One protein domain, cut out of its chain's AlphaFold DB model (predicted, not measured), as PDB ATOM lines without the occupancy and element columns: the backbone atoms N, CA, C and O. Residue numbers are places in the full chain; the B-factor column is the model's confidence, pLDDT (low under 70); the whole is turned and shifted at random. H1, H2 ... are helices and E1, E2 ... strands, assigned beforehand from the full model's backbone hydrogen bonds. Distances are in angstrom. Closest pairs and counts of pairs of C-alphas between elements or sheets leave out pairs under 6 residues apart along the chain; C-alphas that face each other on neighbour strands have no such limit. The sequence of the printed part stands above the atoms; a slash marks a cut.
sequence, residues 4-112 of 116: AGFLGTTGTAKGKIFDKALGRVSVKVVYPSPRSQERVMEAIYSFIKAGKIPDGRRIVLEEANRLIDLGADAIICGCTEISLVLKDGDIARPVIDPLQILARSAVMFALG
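AT A GLANCE: This is residues 4 to 112 of the 116 residues of a protein of Candidatus Bathyarchaeota archaeon (UniProt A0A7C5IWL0). A small sheet of three short parallel strands forms the core, with the long helix H4 over one face and the short H2 over the other, and H3 folds back beside H4 as a helical hairpin. H5 packs across this hairpin near its turn, while residues 101 to 112, most of them in H6, stick out from the compact body as an arm. The printed part has 109 residues with six named helices and three named strands, in the order E1 H1 H2 E2 H3 H4 E3 H5 H6; the sheet runs E2 E1 E3 and the class is mostly helix. The whole is compact, with a radius of gyration of the C-alphas of 13.8 A and spans of 42 by 31 by 27 A.

HOW THE PARTS SIT: In the sheet, E1, residues 4 to 7, is the inner strand between E2, residues 28 to 30, and E3, residues 74 to 77. E1 and E3 are parallel at 31 degrees, with N 76 and O 5 2.7 A apart, within hydrogen-bond range. E2 and E1 are parallel at 40 degrees, with N 30 and O 4 at 2.8 A, also within range. H4, residues 53 to 69, is over E1 and E3 at a height over the sheet of 10.3 A; the closest C-alphas of H4 and E1 are those of Leu 67 and Gly 5, 5.6 A apart. H2, residues 17 to 23, is on the opposite face at a height of 8.1 A, only just over E2 with 3 of its 7 C-alphas; its closest C-alphas to E2 are Asp 19 and Val 29, 5.9 A. H1, residues 10 to 15, only grazes the sheet with residues 12 to 13. With H1 and H2 between them, E1 and E2 make a strand-helix-strand unit, two parallel neighbour strands joined through helices, with a right-handed crossover. H3, residues 34 to 48, and H4 form a helical hairpin; they touch at a shallow tilt of 26 degrees, opposite ways, closest at the C-alphas of Ala 43 and Gly 56, 4.4 A. E2, H3, H4 and E3 make a split unit, with E1 between its strands, and its crossover is right-handed. H5, residues 80 to 85, touches residues 53 to 60 of H4, about perpendicular at 86 degrees, closest at the C-alphas of Val 85 and Arg 57, 5.3 A. H6, residues 98 to 110, is only just not on the sheet, with 4 pairs of C-alphas within 10 A. Every O i to N i+4 pair is within hydrogen-bond range in H1, H2, H4 and H6, against 9 of 11 in H3 and 1 of 2 in H5.

IN THESE COORDINATES: E1 begins at C-alpha 4, (-32.349, 45.245, 33.976). H4 is 24.3 A long, H3 20.0 A and H6 18.0 A, which ends at C-alpha 110, (-40.069, 39.338, 61.566).

THE WHOLE: The C-alphas farthest apart, of Arg 35 and Gly 112, are 44.8 A apart. The printed part has no cut; H5 to H6 is a long link of 12 residues. No printed residue is under 70 in pLDDT.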
ATOM      1  N   ALA A   4     -32.797  46.368  33.161       98.56
ATOM      2  CA  ALA A   4     -32.349  45.245  33.976       98.56
ATOM      3  C   ALA A   4     -32.348  43.959  33.142       98.56
ATOM      4  O   ALA A   4     -33.392  43.532  32.652       98.56
ATOM      5  N   GLY A   5     -31.179  43.350  32.965       98.69
ATOM      6  CA  GLY A   5     -31.031  42.071  32.282       98.69
ATOM      7  C   GLY A   5     -31.580  40.938  33.140       98.69
ATOM      8  O   GLY A   5     -31.310  40.890  34.335       98.69
ATOM      9  N   PHE A   6     -32.348  40.026  32.557       98.69
ATOM     10  CA  PHE A   6     -32.913  38.884  33.268       98.69
ATOM     11  C   PHE A   6     -32.195  37.593  32.883       98.69
ATOM     12  O   PHE A   6     -32.175  37.218  31.713       98.69
ATOM     13  N   LEU A   7     -31.679  36.866  33.874       98.81
ATOM     14  CA  LEU A   7     -31.252  35.483  33.699       98.81
ATOM     15  C   LEU A   7     -32.118  34.585  34.575       98.81
ATOM     16  O   LEU A   7     -32.223  34.793  35.779       98.81
ATOM     17  N   GLY A   8     -32.734  33.569  33.989       98.38
ATOM     18  CA  GLY A   8     -33.583  32.631  34.711       98.38
ATOM     19  C   GLY A   8     -34.275  31.673  33.755       98.38
ATOM     20  O   GLY A   8     -33.935  31.595  32.574       98.38
ATOM     21  N   THR A   9     -35.257  30.933  34.265       98.44
ATOM     22  CA  THR A   9     -35.930  29.916  33.451       98.44
ATOM     23  C   THR A   9     -36.750  30.534  32.315       98.44
ATOM     24  O   THR A   9     -37.297  31.633  32.443       98.44
ATOM     25  N   THR A  10     -36.918  29.784  31.222       98.38
ATOM     26  CA  THR A  10     -37.785  30.175  30.099       98.38
ATOM     27  C   THR A  10     -39.227  30.396  30.548       98.38
ATOM     28  O   THR A  10     -39.900  31.286  30.032       98.38
ATOM     29  N   GLY A  11     -39.706  29.612  31.522       97.56
ATOM     30  CA  GLY A  11     -41.041  29.783  32.097       97.56
ATOM     31  C   GLY A  11     -41.208  31.159  32.739       97.56
ATOM     32  O   GLY A  11     -42.155  31.878  32.425       97.56
ATOM     33  N   THR A  12     -40.242  31.570  33.564       96.31
ATOM     34  CA  THR A  12     -40.246  32.891  34.208       96.31
ATOM     35  C   THR A  12     -40.119  34.027  33.191       96.31
ATOM     36  O   THR A  12     -40.876  34.995  33.278       96.31
ATOM     37  N   ALA A  13     -39.226  33.896  32.202       96.62
ATOM     38  CA  ALA A  13     -39.049  34.898  31.148       96.62
ATOM     39  C   ALA A  13     -40.333  35.107  30.327       96.62
ATOM     40  O   ALA A  13     -40.777  36.237  30.129       96.62
ATOM     41  N   LYS A  14     -40.991  34.018  29.905       96.50
ATOM     42  CA  LYS A  14     -42.271  34.083  29.180       96.50
ATOM     43  C   LYS A  14     -43.406  34.629  30.042       96.50
ATOM     44  O   LYS A  14     -44.270  35.332  29.526       96.50
ATOM     45  N   GLY A  15     -43.395  34.324  31.339       95.56
ATOM     46  CA  GLY A  15     -44.377  34.829  32.294       95.56
ATOM     47  C   GLY A  15     -44.294  36.337  32.538       95.56
ATOM     48  O   GLY A  15     -45.251  36.904  33.060       95.56
ATOM     49  N   LYS A  16     -43.179  36.993  32.171       95.06
ATOM     50  CA  LYS A  16     -42.982  38.452  32.272       95.06
ATOM     51  C   LYS A  16     -43.329  39.040  33.647       95.06
ATOM     52  O   LYS A  16     -43.791  40.176  33.770       95.06
ATOM     53  N   ILE A  17     -43.106  38.266  34.714       93.56
ATOM     54  CA  ILE A  17     -43.444  38.689  36.082       93.56
ATOM     55  C   ILE A  17     -42.625  39.918  36.508       93.56
ATOM     56  O   ILE A  17     -43.131  40.783  37.223       93.56
ATOM     57  N   PHE A  18     -41.385  40.025  36.013       95.81
ATOM     58  CA  PHE A  18     -40.501  41.155  36.279       95.81
ATOM     59  C   PHE A  18     -40.908  42.401  35.491       95.81
ATOM     60  O   PHE A  18     -40.857  43.484  36.060       95.81
ATOM     61  N   ASP A  19     -41.397  42.280  34.251       96.69
ATOM     62  CA  ASP A  19     -41.868  43.424  33.454       96.69
ATOM     63  C   ASP A  19     -42.975  44.182  34.182       96.69
ATOM     64  O   ASP A  19     -42.933  45.406  34.297       96.69
ATOM     65  N   LYS A  20     -43.960  43.451  34.720       91.69
ATOM     66  CA  LYS A  20     -45.087  44.056  35.437       91.69
ATOM     67  C   LYS A  20     -44.629  44.785  36.698       91.69
ATOM     68  O   LYS A  20     -45.134  45.867  36.991       91.69
ATOM     69  N   ALA A  21     -43.715  44.190  37.462       93.31
ATOM     70  CA  ALA A  21     -43.228  44.773  38.708       93.31
ATOM     71  C   ALA A  21     -42.311  45.979  38.453       93.31
ATOM     72  O   ALA A  21     -42.521  47.045  39.025       93.31
ATOM     73  N   LEU A  22     -41.330  45.826  37.562       96.50
ATOM     74  CA  LEU A  22     -40.305  46.828  37.270       96.50
ATOM     75  C   LEU A  22     -40.824  47.966  36.384       96.50
ATOM     76  O   LEU A  22     -40.404  49.112  36.546       96.50
ATOM     77  N   GLY A  23     -41.815  47.699  35.533       96.19
ATOM     78  CA  GLY A  23     -42.480  48.726  34.733       96.19
ATOM     79  C   GLY A  23     -43.160  49.807  35.580       96.19
ATOM     80  O   GLY A  23     -43.187  50.967  35.175       96.19
ATOM     81  N   ARG A  24     -43.624  49.472  36.796       95.81
ATOM     82  CA  ARG A  24     -44.211  50.439  37.752       95.81
ATOM     83  C   ARG A  24     -43.221  51.496  38.233       95.81
ATOM     84  O   ARG A  24     -43.639  52.557  38.675       95.81
ATOM     85  N   VAL A  25     -41.928  51.200  38.148       96.19
ATOM     86  CA  VAL A  25     -40.831  52.108  38.506       96.19
ATOM     87  C   VAL A  25     -40.000  52.491  37.278       96.19
ATOM     88  O   VAL A  25     -38.840  52.871  37.398       96.19
ATOM     89  N   SER A  26     -40.593  52.379  36.081       97.00
ATOM     90  CA  SER A  26     -39.989  52.754  34.796       97.00
ATOM     91  C   SER A  26     -38.677  52.027  34.461       97.00
ATOM     92  O   SER A  26     -37.852  52.552  33.713       97.00
ATOM     93  N   VAL A  27     -38.496  50.803  34.969       98.25
ATOM     94  CA  VAL A  27     -37.370  49.926  34.623       98.25
ATOM     95  C   VAL A  27     -37.822  48.902  33.585       98.25
ATOM     96  O   VAL A  27     -38.812  48.196  33.781       98.25
ATOM     97  N   LYS A  28     -37.090  48.810  32.470       98.25
ATOM     98  CA  LYS A  28     -37.341  47.824  31.410       98.25
ATOM     99  C   LYS A  28     -36.543  46.551  31.659       98.25
ATOM    100  O   LYS A  28     -35.407  46.619  32.125       98.25
ATOM    101  N   VAL A  29     -37.113  45.403  31.309       98.44
ATOM    102  CA  VAL A  29     -36.409  44.119  31.384       98.44
ATOM    103  C   VAL A  29     -35.785  43.796  30.031       98.44
ATOM    104  O   VAL A  29     -36.461  43.858  29.005       98.44
ATOM    105  N   VAL A  30     -34.498  43.457  30.032       98.44
ATOM    106  CA  VAL A  30     -33.768  42.972  28.857       98.44
ATOM    107  C   VAL A  30     -33.669  41.459  28.973       98.44
ATOM    108  O   VAL A  30     -33.098  40.937  29.931       98.44
ATOM    109  N   TYR A  31     -34.255  40.751  28.016       98.38
ATOM    110  CA  TYR A  31     -34.269  39.293  28.006       98.38
ATOM    111  C   TYR A  31     -33.192  38.723  27.080       98.38
ATOM    112  O   TYR A  31     -32.838  39.372  26.090       98.38
ATOM    113  N   PRO A  32     -32.692  37.504  27.355       98.06
ATOM    114  CA  PRO A  32     -31.780  36.827  26.451       98.06
ATOM    115  C   PRO A  32     -32.445  36.562  25.093       98.06
ATOM    116  O   PRO A  32     -33.657  36.346  25.006       98.06
ATOM    117  N   SER A  33     -31.643  36.516  24.027       98.06
ATOM    118  CA  SER A  33     -32.087  35.972  22.733       98.06
ATOM    119  C   SER A  33     -32.566  34.515  22.884       98.06
ATOM    120  O   SER A  33     -32.175  33.864  23.853       98.06
ATOM    121  N   PRO A  34     -33.334  33.940  21.938       98.19
ATOM    122  CA  PRO A  34     -33.758  32.536  22.028       98.19
ATOM    123  C   PRO A  34     -32.595  31.558  22.262       98.19
ATOM    124  O   PRO A  34     -32.649  30.743  23.179       98.19
ATOM    125  N   ARG A  35     -31.491  31.722  21.521       98.38
ATOM    126  CA  ARG A  35     -30.276  30.909  21.685       98.38
ATOM    127  C   ARG A  35     -29.609  31.127  23.044       98.38
ATOM    128  O   ARG A  35     -29.172  30.173  23.679       98.38
ATOM    129  N   SER A  36     -29.525  32.372  23.508       98.50
ATOM    130  CA  SER A  36     -29.002  32.665  24.849       98.50
ATOM    131  C   SER A  36     -29.893  32.070  25.940       98.50
ATOM    132  O   SER A  36     -29.390  31.529  26.916       98.50
ATOM    133  N   GLN A  37     -31.213  32.109  25.770       98.75
ATOM    134  CA  GLN A  37     -32.169  31.550  26.719       98.75
ATOM    135  C   GLN A  37     -32.031  30.022  26.831       98.75
ATOM    136  O   GLN A  37     -32.120  29.488  27.935       98.75
ATOM    137  N   GLU A  38     -31.766  29.319  25.726       98.75
ATOM    138  CA  GLU A  38     -31.428  27.886  25.739       98.75
ATOM    139  C   GLU A  38     -30.161  27.613  26.557       98.75
ATOM    140  O   GLU A  38     -30.159  26.727  27.411       98.75
ATOM    141  N   ARG A  39     -29.117  28.430  26.381       98.75
ATOM    142  CA  ARG A  39     -27.877  28.317  27.161       98.75
ATOM    143  C   ARG A  39     -28.083  28.600  28.645       98.75
ATOM    144  O   ARG A  39     -27.520  27.899  29.480       98.75
ATOM    145  N   VAL A  40     -28.916  29.581  28.995       98.81
ATOM    146  CA  VAL A  40     -29.292  29.840  30.395       98.81
ATOM    147  C   VAL A  40     -30.023  28.634  30.991       98.81
ATOM    148  O   VAL A  40     -29.725  28.231  32.112       98.81
ATOM    149  N   MET A  41     -30.947  28.018  30.246       98.75
ATOM    150  CA  MET A  41     -31.638  26.802  30.691       98.75
ATOM    151  C   MET A  41     -30.675  25.630  30.888       98.75
ATOM    152  O   MET A  41     -30.770  24.930  31.896       98.75
ATOM    153  N   GLU A  42     -29.737  25.439  29.963       98.69
ATOM    154  CA  GLU A  42     -28.696  24.418  30.066       98.69
ATOM    155  C   GLU A  42     -27.810  24.652  31.300       98.69
ATOM    156  O   GLU A  42     -27.599  23.731  32.092       98.69
ATOM    157  N   ALA A  43     -27.364  25.893  31.524       98.75
ATOM    158  CA  ALA A  43     -26.596  26.277  32.706       98.75
ATOM    159  C   ALA A  43     -27.338  25.931  34.004       98.75
ATOM    160  O   ALA A  43     -26.749  25.339  34.906       98.75
ATOM    161  N   ILE A  44     -28.634  26.249  34.085       98.75
ATOM    162  CA  ILE A  44     -29.461  25.958  35.260       98.75
ATOM    163  C   ILE A  44     -29.604  24.443  35.464       98.75
ATOM    164  O   ILE A  44     -29.233  23.934  36.519       98.75
ATOM    165  N   TYR A  45     -30.140  23.715  34.479       98.62
ATOM    166  CA  TYR A  45     -30.590  22.331  34.673       98.62
ATOM    167  C   TYR A  45     -29.495  21.285  34.452       98.62
ATOM    168  O   TYR A  45     -29.357  20.372  35.264       98.62
ATOM    169  N   SER A  46     -28.724  21.406  33.373       98.38
ATOM    170  CA  SER A  46     -27.732  20.400  32.974       98.38
ATOM    171  C   SER A  46     -26.403  20.553  33.712       98.38
ATOM    172  O   SER A  46     -25.636  19.590  33.794       98.38
ATOM    173  N   PHE A  47     -26.132  21.745  34.257       98.50
ATOM    174  CA  PHE A  47     -24.884  22.043  34.956       98.50
ATOM    175  C   PHE A  47     -25.076  22.338  36.445       98.50
ATOM    176  O   PHE A  47     -24.758  21.481  37.267       98.50
ATOM    177  N   ILE A  48     -25.603  23.509  36.817       98.50
ATOM    178  CA  ILE A  48     -25.617  23.973  38.216       98.50
ATOM    179  C   ILE A  48     -26.426  23.020  39.094       98.50
ATOM    180  O   ILE A  48     -25.924  22.520  40.099       98.50
ATOM    181  N   LYS A  49     -27.656  22.702  38.675       98.19
ATOM    182  CA  LYS A  49     -28.536  21.780  39.397       98.19
ATOM    183  C   LYS A  49     -28.001  20.345  39.445       98.19
ATOM    184  O   LYS A  49     -28.313  19.610  40.376       98.19
ATOM    185  N   ALA A  50     -27.171  19.964  38.477       98.06
ATOM    186  CA  ALA A  50     -26.489  18.672  38.426       98.06
ATOM    187  C   ALA A  50     -25.141  18.657  39.180       98.06
ATOM    188  O   ALA A  50     -24.411  17.672  39.105       98.06
ATOM    189  N   GLY A  51     -24.777  19.743  39.874       97.88
ATOM    190  CA  GLY A  51     -23.533  19.854  40.643       97.88
ATOM    191  C   GLY A  51     -22.288  20.232  39.829       97.88
ATOM    192  O   GLY A  51     -21.209  20.379  40.397       97.88
ATOM    193  N   LYS A  52     -22.408  20.457  38.516       98.25
ATOM    194  CA  LYS A  52     -21.308  20.894  37.635       98.25
ATOM    195  C   LYS A  52     -21.171  22.419  37.663       98.25
ATOM    196  O   LYS A  52     -21.420  23.118  36.680       98.25
ATOM    197  N   ILE A  53     -20.823  22.945  38.836       97.94
ATOM    198  CA  ILE A  53     -20.855  24.385  39.127       97.94
ATOM    199  C   ILE A  53     -19.946  25.226  38.209       97.94
ATOM    200  O   ILE A  53     -20.431  26.249  37.719       97.94
ATOM    201  N   PRO A  54     -18.680  24.852  37.923       98.31
ATOM    202  CA  PRO A  54     -17.794  25.697  37.114       98.31
ATOM    203  C   PRO A  54     -18.299  25.922  35.682       98.31
ATOM    204  O   PRO A  54     -18.280  27.054  35.194       98.31
ATOM    205  N   ASP A  55     -18.812  24.873  35.033       98.19
ATOM    206  CA  ASP A  55     -19.350  24.948  33.671       98.19
ATOM    207  C   ASP A  55     -20.591  25.840  33.609       98.19
ATOM    208  O   ASP A  55     -20.692  26.736  32.767       98.19
ATOM    209  N   GLY A  56     -21.508  25.643  34.560       98.56
ATOM    210  CA  GLY A  56     -22.704  26.464  34.688       98.56
ATOM    211  C   GLY A  56     -22.379  27.930  34.976       98.56
ATOM    212  O   GLY A  56     -22.931  28.818  34.328       98.56
ATOM    213  N   ARG A  57     -21.430  28.195  35.887       98.62
ATOM    214  CA  ARG A  57     -20.958  29.554  36.203       98.62
ATOM    215  C   ARG A  57     -20.402  30.251  34.968       98.62
ATOM    216  O   ARG A  57     -20.752  31.402  34.722       98.62
ATOM    217  N   ARG A  58     -19.567  29.567  34.179       98.75
ATOM    218  CA  ARG A  58     -19.002  30.132  32.947       98.75
ATOM    219  C   ARG A  58     -20.103  30.579  31.987       98.75
ATOM    220  O   ARG A  58     -20.065  31.710  31.514       98.75
ATOM    221  N   ILE A  59     -21.107  29.734  31.747       98.75
ATOM    222  CA  ILE A  59     -22.227  30.082  30.862       98.75
ATOM    223  C   ILE A  59     -23.014  31.274  31.422       98.75
ATOM    224  O   ILE A  59     -23.305  32.206  30.677       98.75
ATOM    225  N   VAL A  60     -23.313  31.290  32.725       98.88
ATOM    226  CA  VAL A  60     -24.029  32.408  33.365       98.88
ATOM    227  C   VAL A  60     -23.275  33.730  33.205       98.88
ATOM    228  O   VAL A  60     -23.895  34.730  32.851       98.88
ATOM    229  N   LEU A  61     -21.954  33.747  33.413       98.81
ATOM    230  CA  LEU A  61     -21.138  34.954  33.237       98.81
ATOM    231  C   LEU A  61     -21.115  35.423  31.778       98.81
ATOM    232  O   LEU A  61     -21.210  36.622  31.516       98.81
ATOM    233  N   GLU A  62     -21.020  34.501  30.820       98.75
ATOM    234  CA  GLU A  62     -21.091  34.848  29.400       98.75
ATOM    235  C   GLU A  62     -22.446  35.473  29.033       98.75
ATOM    236  O   GLU A  62     -22.480  36.512  28.378       98.75
ATOM    237  N   GLU A  63     -23.566  34.877  29.458       98.81
ATOM    238  CA  GLU A  63     -24.898  35.416  29.149       98.81
ATOM    239  C   GLU A  63     -25.190  36.724  29.898       98.81
ATOM    240  O   GLU A  63     -25.840  37.611  29.346       98.81
ATOM    241  N   ALA A  64     -24.666  36.895  31.117       98.81
ATOM    242  CA  ALA A  64     -24.734  38.163  31.843       98.81
ATOM    243  C   ALA A  64     -24.040  39.287  31.061       98.81
ATOM    244  O   ALA A  64     -24.635  40.342  30.851       98.81
ATOM    245  N   ASN A  65     -22.819  39.048  30.573       98.62
ATOM    246  CA  ASN A  65     -22.089  40.036  29.778       98.62
ATOM    247  C   ASN A  65     -22.779  40.324  28.438       98.62
ATOM    248  O   ASN A  65     -22.905  41.487  28.072       98.62
ATOM    249  N   ARG A  66     -23.353  39.317  27.766       98.62
ATOM    250  CA  ARG A  66     -24.162  39.561  26.556       98.62
ATOM    251  C   ARG A  66     -25.365  40.465  26.825       98.62
ATOM    252  O   ARG A  66     -25.687  41.311  25.998       98.62
ATOM    253  N   LEU A  67     -26.038  40.315  27.967       98.75
ATOM    254  CA  LEU A  67     -27.127  41.222  28.344       98.75
ATOM    255  C   LEU A  67     -26.624  42.642  28.629       98.75
ATOM    256  O   LEU A  67     -27.319  43.602  28.298       98.75
ATOM    257  N   ILE A  68     -25.427  42.786  29.205       98.62
ATOM    258  CA  ILE A  68     -24.777  44.092  29.396       98.62
ATOM    259  C   ILE A  68     -24.483  44.745  28.042       98.62
ATOM    260  O   ILE A  68     -24.811  45.918  27.864       98.62
ATOM    261  N   ASP A  69     -23.959  43.990  27.076       98.25
ATOM    262  CA  ASP A  69     -23.705  44.474  25.711       98.25
ATOM    263  C   ASP A  69     -25.001  44.895  24.995       98.25
ATOM    264  O   ASP A  69     -25.002  45.811  24.174       98.25
ATOM    265  N   LEU A  70     -26.134  44.282  25.356       97.81
ATOM    266  CA  LEU A  70     -27.480  44.664  24.905       97.81
ATOM    267  C   LEU A  70     -28.090  45.839  25.694       97.81
ATOM    268  O   LEU A  70     -29.250  46.196  25.477       97.81
ATOM    269  N   GLY A  71     -27.328  46.460  26.597       97.94
ATOM    270  CA  GLY A  71     -27.715  47.672  27.318       97.94
ATOM    271  C   GLY A  71     -28.318  47.446  28.704       97.94
ATOM    272  O   GLY A  71     -28.960  48.359  29.229       97.94
ATOM    273  N   ALA A  72     -28.150  46.266  29.312       98.50
ATOM    274  CA  ALA A  72     -28.513  46.053  30.712       98.50
ATOM    275  C   ALA A  72     -27.578  46.833  31.657       98.50
ATOM    276  O   ALA A  72     -26.358  46.666  31.641       98.50
ATOM    277  N   ASP A  73     -28.164  47.641  32.543       98.25
ATOM    278  CA  ASP A  73     -27.437  48.407  33.564       98.25
ATOM    279  C   ASP A  73     -27.201  47.597  34.847       98.25
ATOM    280  O   ASP A  73     -26.439  48.028  35.706       98.25
ATOM    281  N   ALA A  74     -27.908  46.477  35.005       98.50
ATOM    282  CA  ALA A  74     -27.824  45.532  36.116       98.50
ATOM    283  C   ALA A  74     -28.347  44.161  35.665       98.50
ATOM    284  O   ALA A  74     -29.137  44.094  34.720       98.50
ATOM    285  N   ILE A  75     -27.960  43.086  36.354       98.75
ATOM    286  CA  ILE A  75     -28.415  41.718  36.063       98.75
ATOM    287  C   ILE A  75     -29.249  41.174  37.222       98.75
ATOM    288  O   ILE A  75     -28.832  41.230  38.372       98.75
ATOM    289  N   ILE A  76     -30.427  40.631  36.916       98.62
ATOM    290  CA  ILE A  76     -31.337  39.979  37.855       98.62
ATOM    291  C   ILE A  76     -31.066  38.472  37.856       98.62
ATOM    292  O   ILE A  76     -31.222  37.810  36.825       98.62
ATOM    293  N   CYS A  77     -30.761  37.917  39.029       98.44
ATOM    294  CA  CYS A  77     -30.724  36.475  39.273       98.44
ATOM    295  C   CYS A  77     -32.155  35.930  39.408       98.44
ATOM    296  O   CYS A  77     -32.678  35.729  40.498       98.44
ATOM    297  N   GLY A  78     -32.827  35.705  38.284       97.56
ATOM    298  CA  GLY A  78     -34.214  35.241  38.207       97.56
ATOM    299  C   GLY A  78     -34.445  33.765  38.549       97.56
ATOM    300  O   GLY A  78     -35.555  33.267  38.368       97.56
ATOM    301  N   CYS A  79     -33.415  33.047  38.992       97.62
ATOM    302  CA  CYS A  79     -33.469  31.646  39.391       97.62
ATOM    303  C   CYS A  79     -32.427  31.394  40.491       97.62
ATOM    304  O   CYS A  79     -31.337  31.965  40.452       97.62
ATOM    305  N   THR A  80     -32.750  30.549  41.468       97.62
ATOM    306  CA  THR A  80     -31.919  30.324  42.663       97.62
ATOM    307  C   THR A  80     -30.554  29.710  42.347       97.62
ATOM    308  O   THR A  80     -29.569  30.000  43.018       97.62
ATOM    309  N   GLU A  81     -30.464  28.924  41.279       98.50
ATOM    310  CA  GLU A  81     -29.224  28.374  40.740       98.50
ATOM    311  C   GLU A  81     -28.285  29.487  40.255       98.50
ATOM    312  O   GLU A  81     -27.075  29.413  40.449       98.50
ATOM    313  N   ILE A  82     -28.829  30.561  39.681       98.44
ATOM    314  CA  ILE A  82     -28.033  31.710  39.230       98.44
ATOM    315  C   ILE A  82     -27.523  32.498  40.432       98.44
ATOM    316  O   ILE A  82     -26.354  32.877  40.453       98.44
ATOM    317  N   SER A  83     -28.346  32.649  41.474       98.00
ATOM    318  CA  SER A  83     -27.920  33.231  42.751       98.00
ATOM    319  C   SER A  83     -26.721  32.498  43.361       98.00
ATOM    320  O   SER A  83     -25.939  33.118  44.074       98.00
ATOM    321  N   LEU A  84     -26.537  31.196  43.104       97.88
ATOM    322  CA  LEU A  84     -25.382  30.439  43.599       97.88
ATOM    323  C   LEU A  84     -24.073  30.856  42.911       97.88
ATOM    324  O   LEU A  84     -23.035  30.908  43.568       97.88
ATOM    325  N   VAL A  85     -24.126  31.164  41.612       98.31
ATOM    326  CA  VAL A  85     -22.937  31.297  40.756       98.31
ATOM    327  C   VAL A  85     -22.689  32.693  40.200       98.31
ATOM    328  O   VAL A  85     -21.687  32.869  39.516       98.31
ATOM    329  N   LEU A  86     -23.555  33.670  40.457       98.50
ATOM    330  CA  LEU A  86     -23.366  35.061  40.047       98.50
ATOM    331  C   LEU A  86     -23.546  35.983  41.252       98.50
ATOM    332  O   LEU A  86     -24.621  36.028  41.852       98.50
ATOM    333  N   LYS A  87     -22.485  36.706  41.610       97.31
ATOM    334  CA  LYS A  87     -22.429  37.629  42.747       97.31
ATOM    335  C   LYS A  87     -22.050  39.033  42.292       97.31
ATOM    336  O   LYS A  87     -21.483  39.229  41.220       97.31
ATOM    337  N   ASP A  88     -22.367  40.011  43.131       95.50
ATOM    338  CA  ASP A  88     -21.930  41.386  42.902       95.50
ATOM    339  C   ASP A  88     -20.393  41.446  42.874       95.50
ATOM    340  O   ASP A  88     -19.732  40.804  43.691       95.50
ATOM    341  N   GLY A  89     -19.834  42.156  41.892       96.94
ATOM    342  CA  GLY A  89     -18.392  42.183  41.614       96.94
ATOM    343  C   GLY A  89     -17.886  41.127  40.619       96.94
ATOM    344  O   GLY A  89     -16.780  41.285  40.108       96.94
ATOM    345  N   ASP A  90     -18.676  40.101  40.269       97.69
ATOM    346  CA  ASP A  90     -18.291  39.117  39.235       97.69
ATOM    347  C   ASP A  90     -18.365  39.681  37.802       97.69
ATOM    348  O   ASP A  90     -17.768  39.137  36.872       97.69
ATOM    349  N   ILE A  91     -19.138  40.750  37.614       98.12
ATOM    350  CA  ILE A  91     -19.359  41.442  36.341       98.12
ATOM    351  C   ILE A  91     -19.293  42.957  36.568       98.12
ATOM    352  O   ILE A  91     -19.434  43.440  37.690       98.12
ATOM    353  N   ALA A  92     -19.135  43.730  35.494       97.12
ATOM    354  CA  ALA A  92     -18.979  45.189  35.567       97.12
ATOM    355  C   ALA A  92     -20.261  45.962  35.955       97.12
ATOM    356  O   ALA A  92     -20.242  47.192  36.039       97.12
ATOM    357  N   ARG A  93     -21.391  45.270  36.141       98.38
ATOM    358  CA  ARG A  93     -22.694  45.856  36.479       98.38
ATOM    359  C   ARG A  93     -23.246  45.256  37.774       98.38
ATOM    360  O   ARG A  93     -22.942  44.106  38.069       98.38
ATOM    361  N   PRO A  94     -24.090  45.990  38.518       98.38
ATOM    362  CA  PRO A  94     -24.709  45.466  39.728       98.38
ATOM    363  C   PRO A  94     -25.468  44.158  39.496       98.38
ATOM    364  O   PRO A  94     -26.204  44.021  38.509       98.38
ATOM    365  N   VAL A  95     -25.349  43.236  40.448       98.56
ATOM    366  CA  VAL A  95     -26.134  41.997  40.487       98.56
ATOM    367  C   VAL A  95     -27.272  42.133  41.496       98.56
ATOM    368  O   VAL A  95     -27.070  42.366  42.686       98.56
ATOM    369  N   ILE A  96     -28.500  41.970  41.015       97.94
ATOM    370  CA  ILE A  96     -29.731  42.016  41.800       97.94
ATOM    371  C   ILE A  96     -30.183  40.579  42.035       97.94
ATOM    372  O   ILE A  96     -30.583  39.887  41.103       97.94
ATOM    373  N   ASP A  97     -30.163  40.140  43.289       98.25
ATOM    374  CA  ASP A  97     -30.580  38.795  43.684       98.25
ATOM    375  C   ASP A  97     -31.909  38.850  44.466       98.25
ATOM    376  O   ASP A  97     -31.905  39.151  45.667       98.25
ATOM    377  N   PRO A  98     -33.062  38.582  43.813       97.06
ATOM    378  CA  PRO A  98     -34.372  38.597  44.456       97.06
ATOM    379  C   PRO A  98     -34.480  37.634  45.638       97.06
ATOM    380  O   PRO A  98     -35.174  37.961  46.597       97.06
ATOM    381  N   LEU A  99     -33.783  36.489  45.614       96.88
ATOM    382  CA  LEU A  99     -33.788  35.541  46.732       96.88
ATOM    383  C   LEU A  99     -33.177  36.191  47.977       96.88
ATOM    384  O   LEU A  99     -33.762  36.147  49.057       96.88
ATOM    385  N   GLN A 100     -32.019  36.834  47.823       97.19
ATOM    386  CA  GLN A 100     -31.329  37.488  48.935       97.19
ATOM    387  C   GLN A 100     -32.081  38.724  49.433       97.19
ATOM    388  O   GLN A 100     -32.135  38.974  50.639       97.19
ATOM    389  N   ILE A 101     -32.684  39.492  48.522       96.56
ATOM    390  CA  ILE A 101     -33.537  40.633  48.878       96.56
ATOM    391  C   ILE A 101     -34.751  40.150  49.673       96.56
ATOM    392  O   ILE A 101     -35.021  40.687  50.745       96.56
ATOM    393  N   LEU A 102     -35.447  39.113  49.198       96.62
ATOM    394  CA  LEU A 102     -36.612  38.559  49.882       96.62
ATOM    395  C   LEU A 102     -36.246  38.006  51.264       96.62
ATOM    396  O   LEU A 102     -36.936  38.315  52.231       96.62
ATOM    397  N   ALA A 103     -35.149  37.252  51.376       97.25
ATOM    398  CA  ALA A 103     -34.684  36.714  52.651       97.25
ATOM    399  C   ALA A 103     -34.389  37.829  53.669       97.25
ATOM    400  O   ALA A 103     -34.850  37.769  54.810       97.25
ATOM    401  N   ARG A 104     -33.689  38.893  53.249       97.06
ATOM    402  CA  ARG A 104     -33.437  40.068  54.099       97.06
ATOM    403  C   ARG A 104     -34.734  40.764  54.507       97.06
ATOM    404  O   ARG A 104     -34.906  41.078  55.683       97.06
ATOM    405  N   SER A 105     -35.660  40.964  53.573       97.00
ATOM    406  CA  SER A 105     -36.967  41.569  53.853       97.00
ATOM    407  C   SER A 105     -37.799  40.739  54.828       97.00
ATOM    408  O   SER A 105     -38.410  41.306  55.729       97.00
ATOM    409  N   ALA A 106     -37.778  39.410  54.709       97.44
ATOM    410  CA  ALA A 106     -38.474  38.510  55.624       97.44
ATOM    411  C   ALA A 106     -37.932  38.620  57.058       97.44
ATOM    412  O   ALA A 106     -38.712  38.734  58.002       97.44
ATOM    413  N   VAL A 107     -36.605  38.671  57.229       98.00
ATOM    414  CA  VAL A 107     -35.980  38.892  58.546       98.00
ATOM    415  C   VAL A 107     -36.356  40.264  59.110       98.00
ATOM    416  O   VAL A 107     -36.719  40.376  60.278       98.00
ATOM    417  N   MET A 108     -36.314  41.319  58.292       98.00
ATOM    418  CA  MET A 108     -36.704  42.660  58.736       98.00
ATOM    419  C   MET A 108     -38.177  42.736  59.147       98.00
ATOM    420  O   MET A 108     -38.488  43.383  60.146       98.00
ATOM    421  N   PHE A 109     -39.064  42.061  58.418       97.38
ATOM    422  CA  PHE A 109     -40.478  41.953  58.767       97.38
ATOM    423  C   PHE A 109     -40.672  41.232  60.106       97.38
ATOM    424  O   PHE A 109     -41.355  41.753  60.984       97.38
ATOM    425  N   ALA A 110     -40.005  40.090  60.309       97.38
ATOM    426  CA  ALA A 110     -40.069  39.338  61.566       97.38
ATOM    427  C   ALA A 110     -39.570  40.153  62.775       97.38
ATOM    428  O   ALA A 110     -40.075  39.995  63.883       97.38
ATOM    429  N   LEU A 111     -38.615  41.062  62.559       97.81
ATOM    430  CA  LEU A 111     -38.111  41.994  63.573       97.81
ATOM    431  C   LEU A 111     -38.942  43.286  63.703       97.81
ATOM    432  O   LEU A 111     -38.527  44.200  64.412       97.81
ATOM    433  N   GLY A 112     -40.069  43.413  62.994       96.50
ATOM    434  CA  GLY A 112     -40.934  44.597  63.035       96.50
ATOM    435  C   GLY A 112     -40.347  45.852  62.374       96.50
ATOM    436  O   GLY A 112     -40.848  46.952  62.597       96.50
TER     437      GLY A 112